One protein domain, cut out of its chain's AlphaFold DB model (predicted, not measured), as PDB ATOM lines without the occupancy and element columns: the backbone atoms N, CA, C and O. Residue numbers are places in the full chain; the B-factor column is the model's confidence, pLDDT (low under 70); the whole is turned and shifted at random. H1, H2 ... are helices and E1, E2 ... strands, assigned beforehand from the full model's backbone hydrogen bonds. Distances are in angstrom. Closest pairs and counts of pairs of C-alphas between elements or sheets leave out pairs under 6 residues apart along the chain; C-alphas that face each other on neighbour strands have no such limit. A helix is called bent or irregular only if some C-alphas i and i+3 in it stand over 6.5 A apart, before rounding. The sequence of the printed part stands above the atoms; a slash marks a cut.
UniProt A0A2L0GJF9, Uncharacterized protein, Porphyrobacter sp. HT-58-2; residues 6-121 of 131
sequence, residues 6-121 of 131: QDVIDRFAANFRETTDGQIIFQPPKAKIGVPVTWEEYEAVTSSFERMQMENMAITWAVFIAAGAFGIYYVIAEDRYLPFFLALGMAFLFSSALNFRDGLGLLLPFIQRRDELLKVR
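Overview. This is residues 6 to 121 of the 131 residues of an uncharacterized protein of Porphyrobacter sp. HT-58-2 (UniProt A0A2L0GJF9). A small three-stranded sheet, E1, E2 and E3, makes a head at one end of a long helical hairpin, H2 and H3a, whose two helices run side by side and make the length of the whole. Beyond a bend, H3b, the second arm of H3, turns aside from the hairpin and passes the sheet, while the short H1 is near the hairpin toward the head. The printed part has 116 residues, with named elements in the order H1, E1, E2, E3, H2, H3, and the class is mostly helix. The sheet, in the order E1, E2, E3, is antiparallel. The whole is only just loose, close to extended, with a radius of gyration of the C-alphas of 19.9 A and spans of 65 by 26 by 18 A.

Along the chain. E1 is residues 16 to 18, 7.0 A long, E2 residues 24 to 26, 6.8 A, and E3 residues 35 to 37, 6.4 A. H2, residues 39 to 78, is 57.4 A long, from C-alpha 39 at (317.974, 352.790, 318.617) to C-alpha 78 at (323.345, 355.346, 261.510). H3, residues 82 to 121, was assigned as one helix by its hydrogen bonds but is bent: C-alphas 106 and 109 are 7.1 A apart. Its arms are H3a, residues 82 to 106, 36.8 A, and H3b, residues 109 to 121, 18.5 A, ending at (333.550, 372.012, 322.619). H1 is residues 6 to 13, 10.2 A.

Arrangement. The strands form a meander, each the antiparallel neighbour of the one before. In the hairpin E1 and E2, N 17 and O 25 are 2.9 A apart, within hydrogen-bond range; in the hairpin E2 and E3, N 26 and O 35 are 2.8 A apart. H3b is on the sheet, making two layers, one of helix and one of strands; its closest C-alphas with E3 are those of Val 35 and Arg 114, 5.9 A apart. H2 only grazes the sheet, with residues 39 to 42. H2 and H3a touch as a helical hairpin, opposite ways at a shallow tilt of 7 degrees, closest at the C-alphas of Gly 71 and Phe 84, 3.6 A. H3a and H3b stand at a steep tilt of 53 degrees. H1 is close to H2 but not clearly touching, the closest C-alphas being those of Ile 9 and Glu 50, 7.5 A. H2 and H3b are apart. In H1, H2, H3a and H3b every O i to N i+4 pair is within hydrogen-bond range.

Size, cuts and confidence. The outline is a rod; the C-alphas farthest apart, those of Asp 21 and Glu 78, are 66.2 A from each other. The printed part has no cut, and no link is long. The mean pLDDT of the printed part is 83.5; residues 29, 31 to 32 and 121 are under 70.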
ATOM      1  N   GLN A   6     324.863 344.565 299.686       73.94
ATOM      2  CA  GLN A   6     325.393 344.366 301.029       73.94
ATOM      3  C   GLN A   6     326.644 345.207 301.304       73.94
ATOM      4  O   GLN A   6     326.694 345.868 302.326       73.94
ATOM      5  N   ASP A   7     327.589 345.307 300.361       78.56
ATOM      6  CA  ASP A   7     328.802 346.115 300.547       78.56
ATOM      7  C   ASP A   7     328.466 347.621 300.709       78.56
ATOM      8  O   ASP A   7     329.206 348.366 301.352       78.56
ATOM      9  N   VAL A   8     327.357 348.091 300.120       73.75
ATOM     10  CA  VAL A   8     326.862 349.473 300.269       73.75
ATOM     11  C   VAL A   8     326.206 349.685 301.635       73.75
ATOM     12  O   VAL A   8     326.459 350.702 302.280       73.75
ATOM     13  N   ILE A   9     325.413 348.713 302.091       77.00
ATOM     14  CA  ILE A   9     324.804 348.709 303.430       77.00
ATOM     15  C   ILE A   9     325.888 348.638 304.507       77.00
ATOM     16  O   ILE A   9     325.870 349.443 305.431       77.00
ATOM     17  N   ASP A  10     326.889 347.777 304.349       79.75
ATOM     18  CA  ASP A  10     327.991 347.632 305.302       79.75
ATOM     19  C   ASP A  10     328.801 348.933 305.417       79.75
ATOM     20  O   ASP A  10     329.179 349.351 306.510       79.75
ATOM     21  N   ARG A  11     329.025 349.636 304.296       78.38
ATOM     22  CA  ARG A  11     329.662 350.968 304.296       78.38
ATOM     23  C   ARG A  11     328.828 352.024 305.011       78.38
ATOM     24  O   ARG A  11     329.400 352.936 305.605       78.38
ATOM     25  N   PHE A  12     327.505 351.930 304.926       78.31
ATOM     26  CA  PHE A  12     326.598 352.818 305.641       78.31
ATOM     27  C   PHE A  12     326.611 352.517 307.145       78.31
ATOM     28  O   PHE A  12     326.851 353.422 307.947       78.31
ATOM     29  N   ALA A  13     326.473 351.240 307.510       78.62
ATOM     30  CA  ALA A  13     326.517 350.743 308.882       78.62
ATOM     31  C   ALA A  13     327.861 351.023 309.568       78.62
ATOM     32  O   ALA A  13     327.886 351.317 310.755       78.62
ATOM     33  N   ALA A  14     328.972 351.050 308.823       82.69
ATOM     34  CA  ALA A  14     330.294 351.402 309.348       82.69
ATOM     35  C   ALA A  14     330.394 352.826 309.935       82.69
ATOM     36  O   ALA A  14     331.392 353.148 310.586       82.69
ATOM     37  N   ASN A  15     329.399 353.691 309.703       81.19
ATOM     38  CA  ASN A  15     329.309 354.998 310.358       81.19
ATOM     39  C   ASN A  15     328.683 354.932 311.757       81.19
ATOM     40  O   ASN A  15     328.708 355.936 312.464       81.19
ATOM     41  N   PHE A  16     328.132 353.789 312.156       83.56
ATOM     42  CA  PHE A  16     327.545 353.556 313.467       83.56
ATOM     43  C   PHE A  16     328.397 352.546 314.238       83.56
ATOM     44  O   PHE A  16     328.926 351.589 313.672       83.56
ATOM     45  N   ARG A  17     328.576 352.772 315.538       80.69
ATOM     46  CA  ARG A  17     329.268 351.848 316.440       80.69
ATOM     47  C   ARG A  17     328.440 351.653 317.688       80.69
ATOM     48  O   ARG A  17     327.843 352.603 318.175       80.69
ATOM     49  N   GLU A  18     328.457 350.446 318.218       78.50
ATOM     50  CA  GLU A  18     327.901 350.153 319.530       78.50
ATOM     51  C   GLU A  18     329.014 350.304 320.574       78.50
ATOM     52  O   GLU A  18     330.110 349.756 320.411       78.50
ATOM     53  N   THR A  19     328.786 351.115 321.606       76.31
ATOM     54  CA  THR A  19     329.692 351.206 322.758       76.31
ATOM     55  C   THR A  19     329.441 350.051 323.725       76.31
ATOM     56  O   THR A  19     328.409 349.389 323.686       76.31
ATOM     57  N   THR A  20     330.384 349.814 324.638       72.94
ATOM     58  CA  THR A  20     330.285 348.780 325.688       72.94
ATOM     59  C   THR A  20     329.055 348.909 326.586       72.94
ATOM     60  O   THR A  20     328.676 347.934 327.225       72.94
ATOM     61  N   ASP A  21     328.421 350.080 326.600       71.62
ATOM     62  CA  ASP A  21     327.225 350.377 327.388       71.62
ATOM     63  C   ASP A  21     325.917 350.109 326.610       71.62
ATOM     64  O   ASP A  21     324.836 350.459 327.077       71.62
ATOM     65  N   GLY A  22     326.000 349.515 325.409       72.56
ATOM     66  CA  GLY A  22     324.848 349.218 324.544       72.56
ATOM     67  C   GLY A  22     324.263 350.444 323.832       72.56
ATOM     68  O   GLY A  22     323.153 350.394 323.307       72.56
ATOM     69  N   GLN A  23     324.983 351.570 323.826       77.50
ATOM     70  CA  GLN A  23     324.559 352.796 323.154       77.50
ATOM     71  C   GLN A  23     325.120 352.843 321.728       77.50
ATOM     72  O   GLN A  23     326.303 352.586 321.501       77.50
ATOM     73  N   ILE A  24     324.292 353.223 320.752       81.94
ATOM     74  CA  ILE A  24     324.774 353.474 319.392       81.94
ATOM     75  C   ILE A  24     325.352 354.883 319.313       81.94
ATOM     76  O   ILE A  24     324.732 355.860 319.731       81.94
ATOM     77  N   ILE A  25     326.527 355.000 318.710       83.25
ATOM     78  CA  ILE A  25     327.142 356.269 318.349       83.25
ATOM     79  C   ILE A  25     327.304 356.368 316.832       83.25
ATOM     80  O   ILE A  25     327.787 355.446 316.177       83.25
ATOM     81  N   PHE A  26     326.953 357.517 316.265       83.88
ATOM     82  CA  PHE A  26     327.355 357.891 314.917       83.88
ATOM     83  C   PHE A  26     328.794 358.409 314.951       83.88
ATOM     84  O   PHE A  26     329.067 359.493 315.474       83.88
ATOM     85  N   GLN A  27     329.719 357.638 314.391       80.50
ATOM     86  CA  GLN A  27     331.129 357.972 314.262       80.50
ATOM     87  C   GLN A  27     331.643 357.540 312.880       80.50
ATOM     88  O   GLN A  27     332.015 356.378 312.688       80.50
ATOM     89  N   PRO A  28     331.729 358.469 311.909       77.50
ATOM     90  CA  PRO A  28     332.320 358.174 310.609       77.50
ATOM     91  C   PRO A  28     333.756 357.636 310.749       77.50
ATOM     92  O   PRO A  28     334.465 358.066 311.661       77.50
ATOM     93  N   PRO A  29     334.262 356.802 309.816       68.62
ATOM     94  CA  PRO A  29     335.551 356.109 309.952       68.62
ATOM     95  C   PRO A  29     336.776 356.994 310.239       68.62
ATOM     96  O   PRO A  29     337.777 356.510 310.757       68.62
ATOM     97  N   LYS A  30     336.717 358.286 309.895       71.75
ATOM     98  CA  LYS A  30     337.795 359.266 310.123       71.75
ATOM     99  C   LYS A  30     337.525 360.234 311.286       71.75
ATOM    100  O   LYS A  30     338.368 361.080 311.575       71.75
ATOM    101  N   ALA A  31     336.361 360.163 311.928       67.88
ATOM    102  CA  ALA A  31     335.957 361.097 312.974       67.88
ATOM    103  C   ALA A  31     336.450 360.639 314.356       67.88
ATOM    104  O   ALA A  31     336.288 359.482 314.734       67.88
ATOM    105  N   LYS A  32     337.020 361.564 315.140       67.62
ATOM    106  CA  LYS A  32     337.451 361.307 316.529       67.62
ATOM    107  C   LYS A  32     336.322 361.457 317.556       67.62
ATOM    108  O   LYS A  32     336.465 360.988 318.676       67.62
ATOM    109  N   ILE A  33     335.231 362.124 317.180       70.44
ATOM    110  CA  ILE A  33     334.069 362.375 318.037       70.44
ATOM    111  C   ILE A  33     332.874 361.622 317.460       70.44
ATOM    112  O   ILE A  33     332.587 361.755 316.267       70.44
ATOM    113  N   GLY A  34     332.217 360.838 318.311       72.25
ATOM    114  CA  GLY A  34     330.933 360.210 318.026       72.25
ATOM    115  C   GLY A  34     329.780 361.018 318.619       72.25
ATOM    116  O   GLY A  34     329.960 361.709 319.621       72.25
ATOM    117  N   VAL A  35     328.608 360.936 317.995       81.12
ATOM    118  CA  VAL A  35     327.358 361.513 318.515       81.12
ATOM    119  C   VAL A  35     326.455 360.368 318.952       81.12
ATOM    120  O   VAL A  35     326.300 359.436 318.164       81.12
ATOM    121  N   PRO A  36     325.864 360.394 320.157       80.00
ATOM    122  CA  PRO A  36     324.913 359.367 320.557       80.00
ATOM    123  C   PRO A  36     323.678 359.402 319.650       80.00
ATOM    124  O   PRO A  36     323.170 360.474 319.317       80.00
ATOM    125  N   VAL A  37     323.218 358.223 319.249       81.62
ATOM    126  CA  VAL A  37     322.034 358.002 318.414       81.62
ATOM    127  C   VAL A  37     321.129 357.019 319.143       81.62
ATOM    128  O   VAL A  37     321.609 356.041 319.723       81.62
ATOM    129  N   THR A  38     319.823 357.279 319.160       84.25
ATOM    130  CA  THR A  38     318.881 356.328 319.764       84.25
ATOM    131  C   THR A  38     318.688 355.112 318.855       84.25
ATOM    132  O   THR A  38     318.900 355.180 317.643       84.25
ATOM    133  N   TRP A  39     318.258 353.983 319.421       82.38
ATOM    134  CA  TRP A  39     317.974 352.790 318.617       82.38
ATOM    135  C   TRP A  39     316.889 353.054 317.559       82.38
ATOM    136  O   TRP A  39     317.034 352.655 316.406       82.38
ATOM    137  N   GLU A  40     315.856 353.820 317.923       82.88
ATOM    138  CA  GLU A  40     314.772 354.226 317.019       82.88
ATOM    139  C   GLU A  40     315.280 355.072 315.839       82.88
ATOM    140  O   GLU A  40     314.888 354.842 314.695       82.88
ATOM    141  N   GLU A  41     316.187 356.026 316.085       80.81
ATOM    142  CA  GLU A  41     316.795 356.839 315.025       80.81
ATOM    143  C   GLU A  41     317.653 355.989 314.080       80.81
ATOM    144  O   GLU A  41     317.601 356.164 312.860       80.81
ATOM    145  N   TYR A  42     318.435 355.060 314.634       81.38
ATOM    146  CA  TYR A  42     319.271 354.152 313.854       81.38
ATOM    147  C   TYR A  42     318.437 353.233 312.949       81.38
ATOM    148  O   TYR A  42     318.738 353.099 311.759       81.38
ATOM    149  N   GLU A  43     317.367 352.638 313.479       83.31
ATOM    150  CA  GLU A  43     316.478 351.755 312.719       83.31
ATOM    151  C   GLU A  43     315.715 352.520 311.628       83.31
ATOM    152  O   GLU A  43     315.639 352.073 310.477       83.31
ATOM    153  N   ALA A  44     315.217 353.722 311.939       83.94
ATOM    154  CA  ALA A  44     314.537 354.579 310.969       83.94
ATOM    155  C   ALA A  44     315.455 354.967 309.797       83.94
ATOM    156  O   ALA A  44     315.042 354.961 308.634       83.94
ATOM    157  N   VAL A  45     316.718 355.272 310.083       84.44
ATOM    158  CA  VAL A  45     317.696 355.696 309.074       84.44
ATOM    159  C   VAL A  45     318.198 354.522 308.239       84.44
ATOM    160  O   VAL A  45     318.294 354.640 307.015       84.44
ATOM    161  N   THR A  46     318.439 353.370 308.862       81.56
ATOM    162  CA  THR A  46     318.853 352.147 308.160       81.56
ATOM    163  C   THR A  46     317.740 351.635 307.245       81.56
ATOM    164  O   THR A  46     317.980 351.373 306.067       81.56
ATOM    165  N   SER A  47     316.494 351.590 307.729       83.00
ATOM    166  CA  SER A  47     315.341 351.184 306.910       83.00
ATOM    167  C   SER A  47     315.062 352.155 305.755       83.00
ATOM    168  O   SER A  47     314.742 351.725 304.643       83.00
ATOM    169  N   SER A  48     315.238 353.462 305.975       84.94
ATOM    170  CA  SER A  48     315.136 354.475 304.916       84.94
ATOM    171  C   SER A  48     316.222 354.292 303.854       84.94
ATOM    172  O   SER A  48     315.922 354.319 302.659       84.94
ATOM    173  N   PHE A  49     317.466 354.040 304.272       84.12
ATOM    174  CA  PHE A  49     318.575 353.768 303.361       84.12
ATOM    175  C   PHE A  49     318.318 352.521 302.510       84.12
ATOM    176  O   PHE A  49     318.504 352.547 301.294       84.12
ATOM    177  N   GLU A  50     317.827 351.436 303.111       83.06
ATOM    178  CA  GLU A  50     317.504 350.209 302.381       83.06
ATOM    179  C   GLU A  50     316.396 350.399 301.341       83.06
ATOM    180  O   GLU A  50     316.506 349.866 300.232       83.06
ATOM    181  N   ARG A  51     315.351 351.171 301.668       85.69
ATOM    182  CA  ARG A  51     314.287 351.520 300.712       85.69
ATOM    183  C   ARG A  51     314.837 352.326 299.539       85.69
ATOM    184  O   ARG A  51     314.617 351.937 298.394       85.69
ATOM    185  N   MET A  52     315.628 353.364 299.814       84.81
ATOM    186  CA  MET A  52     316.267 354.177 298.771       84.81
ATOM    187  C   MET A  52     317.197 353.344 297.882       84.81
ATOM    188  O   MET A  52     317.217 353.521 296.668       84.81
ATOM    189  N   GLN A  53     317.927 352.375 298.444       84.12
ATOM    190  CA  GLN A  53     318.763 351.462 297.659       84.12
ATOM    191  C   GLN A  53     317.941 350.584 296.701       84.12
ATOM    192  O   GLN A  53     318.358 350.362 295.563       84.12
ATOM    193  N   MET A  54     316.766 350.105 297.123       84.25
ATOM    194  CA  MET A  54     315.873 349.342 296.241       84.25
ATOM    195  C   MET A  54     315.314 350.205 295.105       84.25
ATOM    196  O   MET A  54     315.328 349.778 293.948       84.25
ATOM    197  N   GLU A  55     314.881 351.427 295.412       86.25
ATOM    198  CA  GLU A  55     314.397 352.386 294.412       86.25
ATOM    199  C   GLU A  55     315.499 352.763 293.416       86.25
ATOM    200  O   GLU A  55     315.305 352.683 292.202       86.25
ATOM    201  N   ASN A  56     316.697 353.079 293.911       85.94
ATOM    202  CA  ASN A  56     317.849 353.413 293.078       85.94
ATOM    203  C   ASN A  56     318.277 352.264 292.181       85.94
ATOM    204  O   ASN A  56     318.696 352.508 291.047       85.94
ATOM    205  N   MET A  57     318.168 351.020 292.655       85.25
ATOM    206  CA  MET A  57     318.406 349.856 291.814       85.25
ATOM    207  C   MET A  57     317.423 349.867 290.639       85.25
ATOM    208  O   MET A  57     317.866 349.879 289.493       85.25
ATOM    209  N   ALA A  58     316.115 349.951 290.899       87.81
ATOM    210  CA  ALA A  58     315.090 349.971 289.851       87.81
ATOM    211  C   ALA A  58     315.282 351.127 288.850       87.81
ATOM    212  O   ALA A  58     315.248 350.911 287.636       87.81
ATOM    213  N   ILE A  59     315.561 352.337 289.345       88.62
ATOM    214  CA  ILE A  59     315.834 353.515 288.511       88.62
ATOM    215  C   ILE A  59     317.096 353.304 287.667       88.62
ATOM    216  O   ILE A  59     317.096 353.589 286.471       88.62
ATOM    217  N   THR A  60     318.164 352.765 288.260       88.75
ATOM    218  CA  THR A  60     319.413 352.468 287.545       88.75
ATOM    219  C   THR A  60     319.155 351.491 286.400       88.75
ATOM    220  O   THR A  60     319.561 351.764 285.273       88.75
ATOM    221  N   TRP A  61     318.419 350.400 286.639       90.56
ATOM    222  CA  TRP A  61     318.039 349.457 285.580       90.56
ATOM    223  C   TRP A  61     317.287 350.149 284.439       90.56
ATOM    224  O   TRP A  61     317.657 349.979 283.278       90.56
ATOM    225  N   ALA A  62     316.283 350.970 284.756       92.12
ATOM    226  CA  ALA A  62     315.512 351.696 283.749       92.12
ATOM    227  C   ALA A  62     316.393 352.630 282.901       92.12
ATOM    228  O   ALA A  62     316.289 352.639 281.675       92.12
ATOM    229  N   VAL A  63     317.307 353.370 283.537       92.75
ATOM    230  CA  VAL A  63     318.215 354.302 282.851       92.75
ATOM    231  C   VAL A  63     319.210 353.566 281.955       92.75
ATOM    232  O   VAL A  63     319.423 353.986 280.819       92.75
ATOM    233  N   PHE A  64     319.786 352.450 282.410       92.88
ATOM    234  CA  PHE A  64     320.704 351.655 281.590       92.88
ATOM    235  C   PHE A  64     320.000 350.984 280.406       92.88
ATOM    236  O   PHE A  64     320.559 350.965 279.309       92.88
ATOM    237  N   ILE A  65     318.773 350.486 280.590       94.06
ATOM    238  CA  ILE A  65     317.965 349.932 279.494       94.06
ATOM    239  C   ILE A  65     317.658 351.022 278.461       94.06
ATOM    240  O   ILE A  65     317.866 350.804 277.269       94.06
ATOM    241  N   ALA A  66     317.224 352.206 278.903       93.69
ATOM    242  CA  ALA A  66     316.924 353.325 278.011       93.69
ATOM    243  C   ALA A  66     318.171 353.819 277.258       93.69
ATOM    244  O   ALA A  66     318.127 353.996 276.040       93.69
ATOM    245  N   ALA A  67     319.298 353.986 277.956       92.75
ATOM    246  CA  ALA A  67     320.567 354.390 277.355       92.75
ATOM    247  C   ALA A  67     321.090 353.351 276.352       92.75
ATOM    248  O   ALA A  67     321.545 353.713 275.267       92.75
ATOM    249  N   GLY A  68     320.986 352.064 276.693       91.62
ATOM    250  CA  GLY A  68     321.349 350.959 275.811       91.62
ATOM    251  C   GLY A  68     320.480 350.919 274.557       91.62
ATOM    252  O   GLY A  68     321.019 350.887 273.455       91.62
ATOM    253  N   ALA A  69     319.153 350.993 274.701       94.19
ATOM    254  CA  ALA A  69     318.220 351.013 273.574       94.19
ATOM    255  C   ALA A  69     318.461 352.215 272.645       94.19
ATOM    256  O   ALA A  69     318.542 352.045 271.430       94.19
ATOM    257  N   PHE A  70     318.646 353.411 273.216       93.25
ATOM    258  CA  PHE A  70     318.987 354.619 272.463       93.25
ATOM    259  C   PHE A  70     320.305 354.452 271.701       93.25
ATOM    260  O   PHE A  70     320.369 354.696 270.500       93.25
ATOM    261  N   GLY A  71     321.360 353.992 272.374       91.50
ATOM    262  CA  GLY A  71     322.658 353.797 271.741       91.50
ATOM    263  C   GLY A  71     322.636 352.736 270.635       91.50
ATOM    264  O   GLY A  71     323.191 352.968 269.565       91.50
ATOM    265  N   ILE A  72     321.963 351.603 270.863       93.50
ATOM    266  CA  ILE A  72     321.814 350.521 269.875       93.50
ATOM    267  C   ILE A  72     321.056 351.014 268.641       93.50
ATOM    268  O   ILE A  72     321.455 350.690 267.525       93.50
ATOM    269  N   TYR A  73     320.010 351.826 268.822       94.31
ATOM    270  CA  TYR A  73     319.286 352.431 267.705       94.31
ATOM    271  C   TYR A  73     320.229 353.224 266.786       94.31
ATOM    272  O   TYR A  73     320.222 352.997 265.582       94.31
ATOM    273  N   TYR A  74     321.095 354.078 267.340       92.12
ATOM    274  CA  TYR A  74     322.060 354.856 266.548       92.12
ATOM    275  C   TYR A  74     323.153 354.003 265.896       92.12
ATOM    276  O   TYR A  74     323.599 354.318 264.793       92.12
ATOM    277  N   VAL A  75     323.569 352.915 266.542       93.19
ATOM    278  CA  VAL A  75     324.522 351.968 265.947       93.19
ATOM    279  C   VAL A  75     323.893 351.258 264.747       93.19
ATOM    280  O   VAL A  75     324.510 351.193 263.693       93.19
ATOM    281  N   ILE A  76     322.657 350.767 264.870       94.88
ATOM    282  CA  ILE A  76     321.990 350.015 263.797       94.88
ATOM    283  C   ILE A  76     321.520 350.937 262.663       94.88
ATOM    284  O   ILE A  76     321.651 350.581 261.495       94.88
ATOM    285  N   ALA A  77     320.948 352.097 262.992       94.50
ATOM    286  CA  ALA A  77     320.332 352.989 262.010       94.50
ATOM    287  C   ALA A  77     321.338 353.916 261.312       94.50
ATOM    288  O   ALA A  77     321.122 354.280 260.159       94.50
ATOM    289  N   GLU A  78     322.414 354.317 261.999       92.19
ATOM    290  CA  GLU A  78     323.345 355.346 261.510       92.19
ATOM    291  C   GLU A  78     324.821 354.898 261.489       92.19
ATOM    292  O   GLU A  78     325.666 355.689 261.081       92.19
ATOM    293  N   ASP A  79     325.157 353.675 261.929       91.88
ATOM    294  CA  ASP A  79     326.543 353.182 262.129       91.88
ATOM    295  C   ASP A  79     327.399 354.122 263.009       91.88
ATOM    296  O   ASP A  79     328.617 354.263 262.876       91.88
ATOM    297  N   ARG A  80     326.737 354.817 263.944       91.62
ATOM    298  CA  ARG A  80     327.367 355.780 264.854       91.62
ATOM    299  C   ARG A  80     327.477 355.194 266.252       91.62
ATOM    300  O   ARG A  80     326.498 355.100 266.984       91.62
ATOM    301  N   TYR A  81     328.707 354.909 266.666       90.25
ATOM    302  CA  TYR A  81     329.010 354.367 267.997       90.25
ATOM    303  C   TYR A  81     329.119 355.440 269.089       90.25
ATOM    304  O   TYR A  81     328.918 355.154 270.267       90.25
ATOM    305  N   LEU A  82     329.415 356.692 268.724       92.81
ATOM    306  CA  LEU A  82     329.596 357.776 269.695       92.81
ATOM    307  C   LEU A  82     328.354 358.014 270.590       92.81
ATOM    308  O   LEU A  82     328.532 358.111 271.805       92.81
ATOM    309  N   PRO A  83     327.108 358.049 270.064       91.31
ATOM    310  CA  PRO A  83     325.905 358.178 270.889       91.31
ATOM    311  C   PRO A  83     325.745 357.057 271.923       91.31
ATOM    312  O   PRO A  83     325.304 357.324 273.037       91.31
ATOM    313  N   PHE A  84     326.147 355.825 271.591       90.31
ATOM    314  CA  PHE A  84     326.087 354.686 272.508       90.31
ATOM    315  C   PHE A  84     327.001 354.882 273.721       90.31
ATOM    316  O   PHE A  84     326.553 354.761 274.863       90.31
ATOM    317  N   PHE A  85     328.261 355.263 273.493       92.25
ATOM    318  CA  PHE A  85     329.202 355.517 274.587       92.25
ATOM    319  C   PHE A  85     328.802 356.727 275.437       92.25
ATOM    320  O   PHE A  85     328.921 356.676 276.662       92.25
ATOM    321  N   LEU A  86     328.283 357.794 274.818       93.88
ATOM    322  CA  LEU A  86     327.791 358.967 275.547       93.88
ATOM    323  C   LEU A  86     326.571 358.632 276.412       93.88
ATOM    324  O   LEU A  86     326.537 359.006 277.584       93.88
ATOM    325  N   ALA A  87     325.596 357.898 275.871       91.38
ATOM    326  CA  ALA A  87     324.405 357.495 276.613       91.38
ATOM    327  C   ALA A  87     324.760 356.603 277.813       91.38
ATOM    328  O   ALA A  87     324.274 356.835 278.921       91.38
ATOM    329  N   LEU A  88     325.664 355.636 277.627       92.38
ATOM    330  CA  LEU A  88     326.173 354.804 278.720       92.38
ATOM    331  C   LEU A  88     326.947 355.609 279.768       92.38
ATOM    332  O   LEU A  88     326.756 355.398 280.965       92.38
ATOM    333  N   GLY A  89     327.792 356.549 279.338       92.69
ATOM    334  CA  GLY A  89     328.514 357.442 280.244       92.69
ATOM    335  C   GLY A  89     327.563 358.270 281.111       92.69
ATOM    336  O   GLY A  89     327.731 358.338 282.328       92.69
ATOM    337  N   MET A  90     326.510 358.828 280.509       93.19
ATOM    338  CA  MET A  90     325.479 359.583 281.231       93.19
ATOM    339  C   MET A  90     324.690 358.705 282.208       93.19
ATOM    340  O   MET A  90     324.463 359.118 283.345       93.19
ATOM    341  N   ALA A  91     324.328 357.481 281.811       91.25
ATOM    342  CA  ALA A  91     323.671 356.517 282.696       91.25
ATOM    343  C   ALA A  91     324.526 356.192 283.932       91.25
ATOM    344  O   ALA A  91     324.023 356.157 285.058       91.25
ATOM    345  N   PHE A  92     325.836 356.019 283.736       90.44
ATOM    346  CA  PHE A  92     326.778 355.758 284.821       90.44
ATOM    347  C   PHE A  92     326.911 356.944 285.787       90.44
ATOM    348  O   PHE A  92     326.867 356.760 287.008       90.44
ATOM    349  N   LEU A  93     327.036 358.166 285.256       92.31
ATOM    350  CA  LEU A  93     327.099 359.384 286.069       92.31
ATOM    351  C   LEU A  93     325.814 359.582 286.879       92.31
ATOM    352  O   LEU A  93     325.881 359.868 288.074       92.31
ATOM    353  N   PHE A  94     324.654 359.367 286.259       89.75
ATOM    354  CA  PHE A  94     323.359 359.480 286.921       89.75
ATOM    355  C   PHE A  94     323.204 358.469 288.068       89.75
ATOM    356  O   PHE A  94     322.857 358.848 289.186       89.75
ATOM    357  N   SER A  95     323.538 357.197 287.830       86.44
ATOM    358  CA  SER A  95     323.493 356.155 288.867       86.44
ATOM    359  C   SER A  95     324.464 356.441 290.023       86.44
ATOM    360  O   SER A  95     324.130 356.248 291.196       86.44
ATOM    361  N   SER A  96     325.654 356.968 289.716       84.94
ATOM    362  CA  SER A  96     326.621 357.387 290.737       84.94
ATOM    363  C   SER A  96     326.081 358.549 291.577       84.94
ATOM    364  O   SER A  96     326.181 358.519 292.803       84.94
ATOM    365  N   ALA A  97     325.462 359.547 290.941       86.62
ATOM    366  CA  ALA A  97     324.896 360.708 291.622       86.62
ATOM    367  C   ALA A  97     323.758 360.335 292.586       86.62
ATOM    368  O   ALA A  97     323.731 360.845 293.706       86.62
ATOM    369  N   LEU A  98     322.865 359.415 292.199       84.62
ATOM    370  CA  LEU A  98     321.795 358.918 293.077       84.62
ATOM    371  C   LEU A  98     322.352 358.253 294.342       84.62
ATOM    372  O   LEU A  98     321.951 358.596 295.455       84.62
ATOM    373  N   ASN A  99     323.345 357.375 294.182       79.31
ATOM    374  CA  ASN A  99     323.993 356.707 295.312       79.31
ATOM    375  C   ASN A  99     324.655 357.697 296.283       79.31
ATOM    376  O   ASN A  99     324.553 357.535 297.499       79.31
ATOM    377  N   PHE A 100     325.314 358.734 295.757       80.75
ATOM    378  CA  PHE A 100     325.922 359.776 296.585       80.75
ATOM    379  C   PHE A 100     324.884 360.638 297.307       80.75
ATOM    380  O   PHE A 100     325.051 360.902 298.500       80.75
ATOM    381  N   ARG A 101     323.823 361.068 296.609       83.56
ATOM    382  CA  ARG A 101     322.750 361.897 297.177       83.56
ATOM    383  C   ARG A 101     322.119 361.219 298.386       83.56
ATOM    384  O   ARG A 101     321.981 361.852 299.427       83.56
ATOM    385  N   ASP A 102     321.780 359.944 298.258       76.94
ATOM    386  CA  ASP A 102     321.019 359.241 299.289       76.94
ATOM    387  C   ASP A 102     321.914 358.803 300.456       76.94
ATOM    388  O   ASP A 102     321.522 358.917 301.617       76.94
ATOM    389  N   GLY A 103     323.161 358.404 300.171       71.31
ATOM    390  CA  GLY A 103     324.145 358.097 301.209       71.31
ATOM    391  C   GLY A 103     324.518 359.312 302.063       71.31
ATOM    392  O   GLY A 103     324.591 359.204 303.283       71.31
ATOM    393  N   LEU A 104     324.731 360.482 301.452       76.62
ATOM    394  CA  LEU A 104     325.060 361.705 302.192       76.62
ATOM    395  C   LEU A 104     323.825 362.366 302.806       76.62
ATOM    396  O   LEU A 104     323.908 362.876 303.920       76.62
ATOM    397  N   GLY A 105     322.691 362.349 302.105       79.50
ATOM    398  CA  GLY A 105     321.458 362.996 302.546       79.50
ATOM    399  C   GLY A 105     320.942 362.439 303.869       79.50
ATOM    400  O   GLY A 105     320.590 363.209 304.757       79.50
ATOM    401  N   LEU A 106     320.979 361.114 304.039       80.06
ATOM    402  CA  LEU A 106     320.537 360.466 305.277       80.06
ATOM    403  C   LEU A 106     321.512 360.654 306.448       80.06
ATOM    404  O   LEU A 106     321.097 360.634 307.604       80.06
ATOM    405  N   LEU A 107     322.799 360.872 306.167       80.25
ATOM    406  CA  LEU A 107     323.814 361.108 307.198       80.25
ATOM    407  C   LEU A 107     323.947 362.587 307.587       80.25
ATOM    408  O   LEU A 107     324.489 362.895 308.651       80.25
ATOM    409  N   LEU A 108     323.446 363.505 306.755       83.19
ATOM    410  CA  LEU A 108     323.585 364.949 306.936       83.19
ATOM    411  C   LEU A 108     323.109 365.452 308.316       83.19
ATOM    412  O   LEU A 108     323.863 366.208 308.930       83.19
ATOM    413  N   PRO A 109     321.955 365.016 308.866       80.75
ATOM    414  CA  PRO A 109     321.505 365.474 310.184       80.75
ATOM    415  C   PRO A 109     322.454 365.069 311.323       80.75
ATOM    416  O   PRO A 109     322.639 365.811 312.287       80.75
ATOM    417  N   PHE A 110     323.093 363.901 311.223       81.31
ATOM    418  CA  PHE A 110     324.063 363.434 312.220       81.31
ATOM    419  C   PHE A 110     325.402 364.157 312.096       81.31
ATOM    420  O   PHE A 110     326.041 364.468 313.100       81.31
ATOM    421  N   ILE A 111     325.811 364.470 310.862       81.56
ATOM    422  CA  ILE A 111     326.992 365.296 310.591       81.56
ATOM    423  C   ILE A 111     326.795 366.701 311.174       81.56
ATOM    424  O   ILE A 111     327.685 367.189 311.864       81.56
ATOM    425  N   GLN A 112     325.623 367.310 310.977       83.12
ATOM    426  CA  GLN A 112     325.296 368.626 311.537       83.12
ATOM    427  C   GLN A 112     325.321 368.618 313.070       83.12
ATOM    428  O   GLN A 112     326.032 369.429 313.658       83.12
ATOM    429  N   ARG A 113     324.662 367.639 313.716       81.06
ATOM    430  CA  ARG A 113     324.717 367.468 315.182       81.06
ATOM    431  C   ARG A 113     326.150 367.315 315.701       81.06
ATOM    432  O   ARG A 113     326.515 367.894 316.722       81.06
ATOM    433  N   ARG A 114     326.993 366.555 314.995       79.06
ATOM    434  CA  ARG A 114     328.413 366.397 315.351       79.06
ATOM    435  C   ARG A 114     329.174 367.716 315.241       79.06
ATOM    436  O   ARG A 114     329.975 368.035 316.116       79.06
ATOM    437  N   ASP A 115     328.960 368.453 314.157       81.50
ATOM    438  CA  ASP A 115     329.669 369.701 313.886       81.50
ATOM    439  C   ASP A 115     329.255 370.810 314.867       81.50
ATOM    440  O   ASP A 115     330.090 371.616 315.274       81.50
ATOM    441  N   GLU A 116     328.003 370.814 315.324       81.56
ATOM    442  CA  GLU A 116     327.535 371.671 316.418       81.56
ATOM    443  C   GLU A 116     328.227 371.338 317.745       81.56
ATOM    444  O   GLU A 116     328.767 372.234 318.396       81.56
ATOM    445  N   LEU A 117     328.313 370.056 318.115       74.81
ATOM    446  CA  LEU A 117     329.033 369.624 319.320       74.81
ATOM    447  C   LEU A 117     330.525 369.982 319.272       74.81
ATOM    448  O   LEU A 117     331.106 370.371 320.286       74.81
ATOM    449  N   LEU A 118     331.150 369.884 318.095       74.88
ATOM    450  CA  LEU A 118     332.531 370.317 317.877       74.88
ATOM    451  C   LEU A 118     332.707 371.822 318.104       74.88
ATOM    452  O   LEU A 118     333.677 372.220 318.747       74.88
ATOM    453  N   LYS A 119     331.775 372.652 317.620       76.31
ATOM    454  CA  LYS A 119     331.810 374.109 317.831       76.31
ATOM    455  C   LYS A 119     331.667 374.475 319.306       76.31
ATOM    456  O   LYS A 119     332.453 375.273 319.804       76.31
ATOM    457  N   VAL A 120     330.721 373.854 320.014       71.50
ATOM    458  CA  VAL A 120     330.515 374.087 321.455       71.50
ATOM    459  C   VAL A 120     331.745 373.656 322.262       71.50
ATOM    460  O   VAL A 120     332.197 374.384 323.141       71.50
ATOM    461  N   ARG A 121     332.343 372.503 321.935       61.03
ATOM    462  CA  ARG A 121     333.550 372.012 322.619       61.03
ATOM    463  C   ARG A 121     334.791 372.861 322.320       61.03
ATOM    464  O   ARG A 121     335.609 373.049 323.214       61.03
TER     465      ARG A 121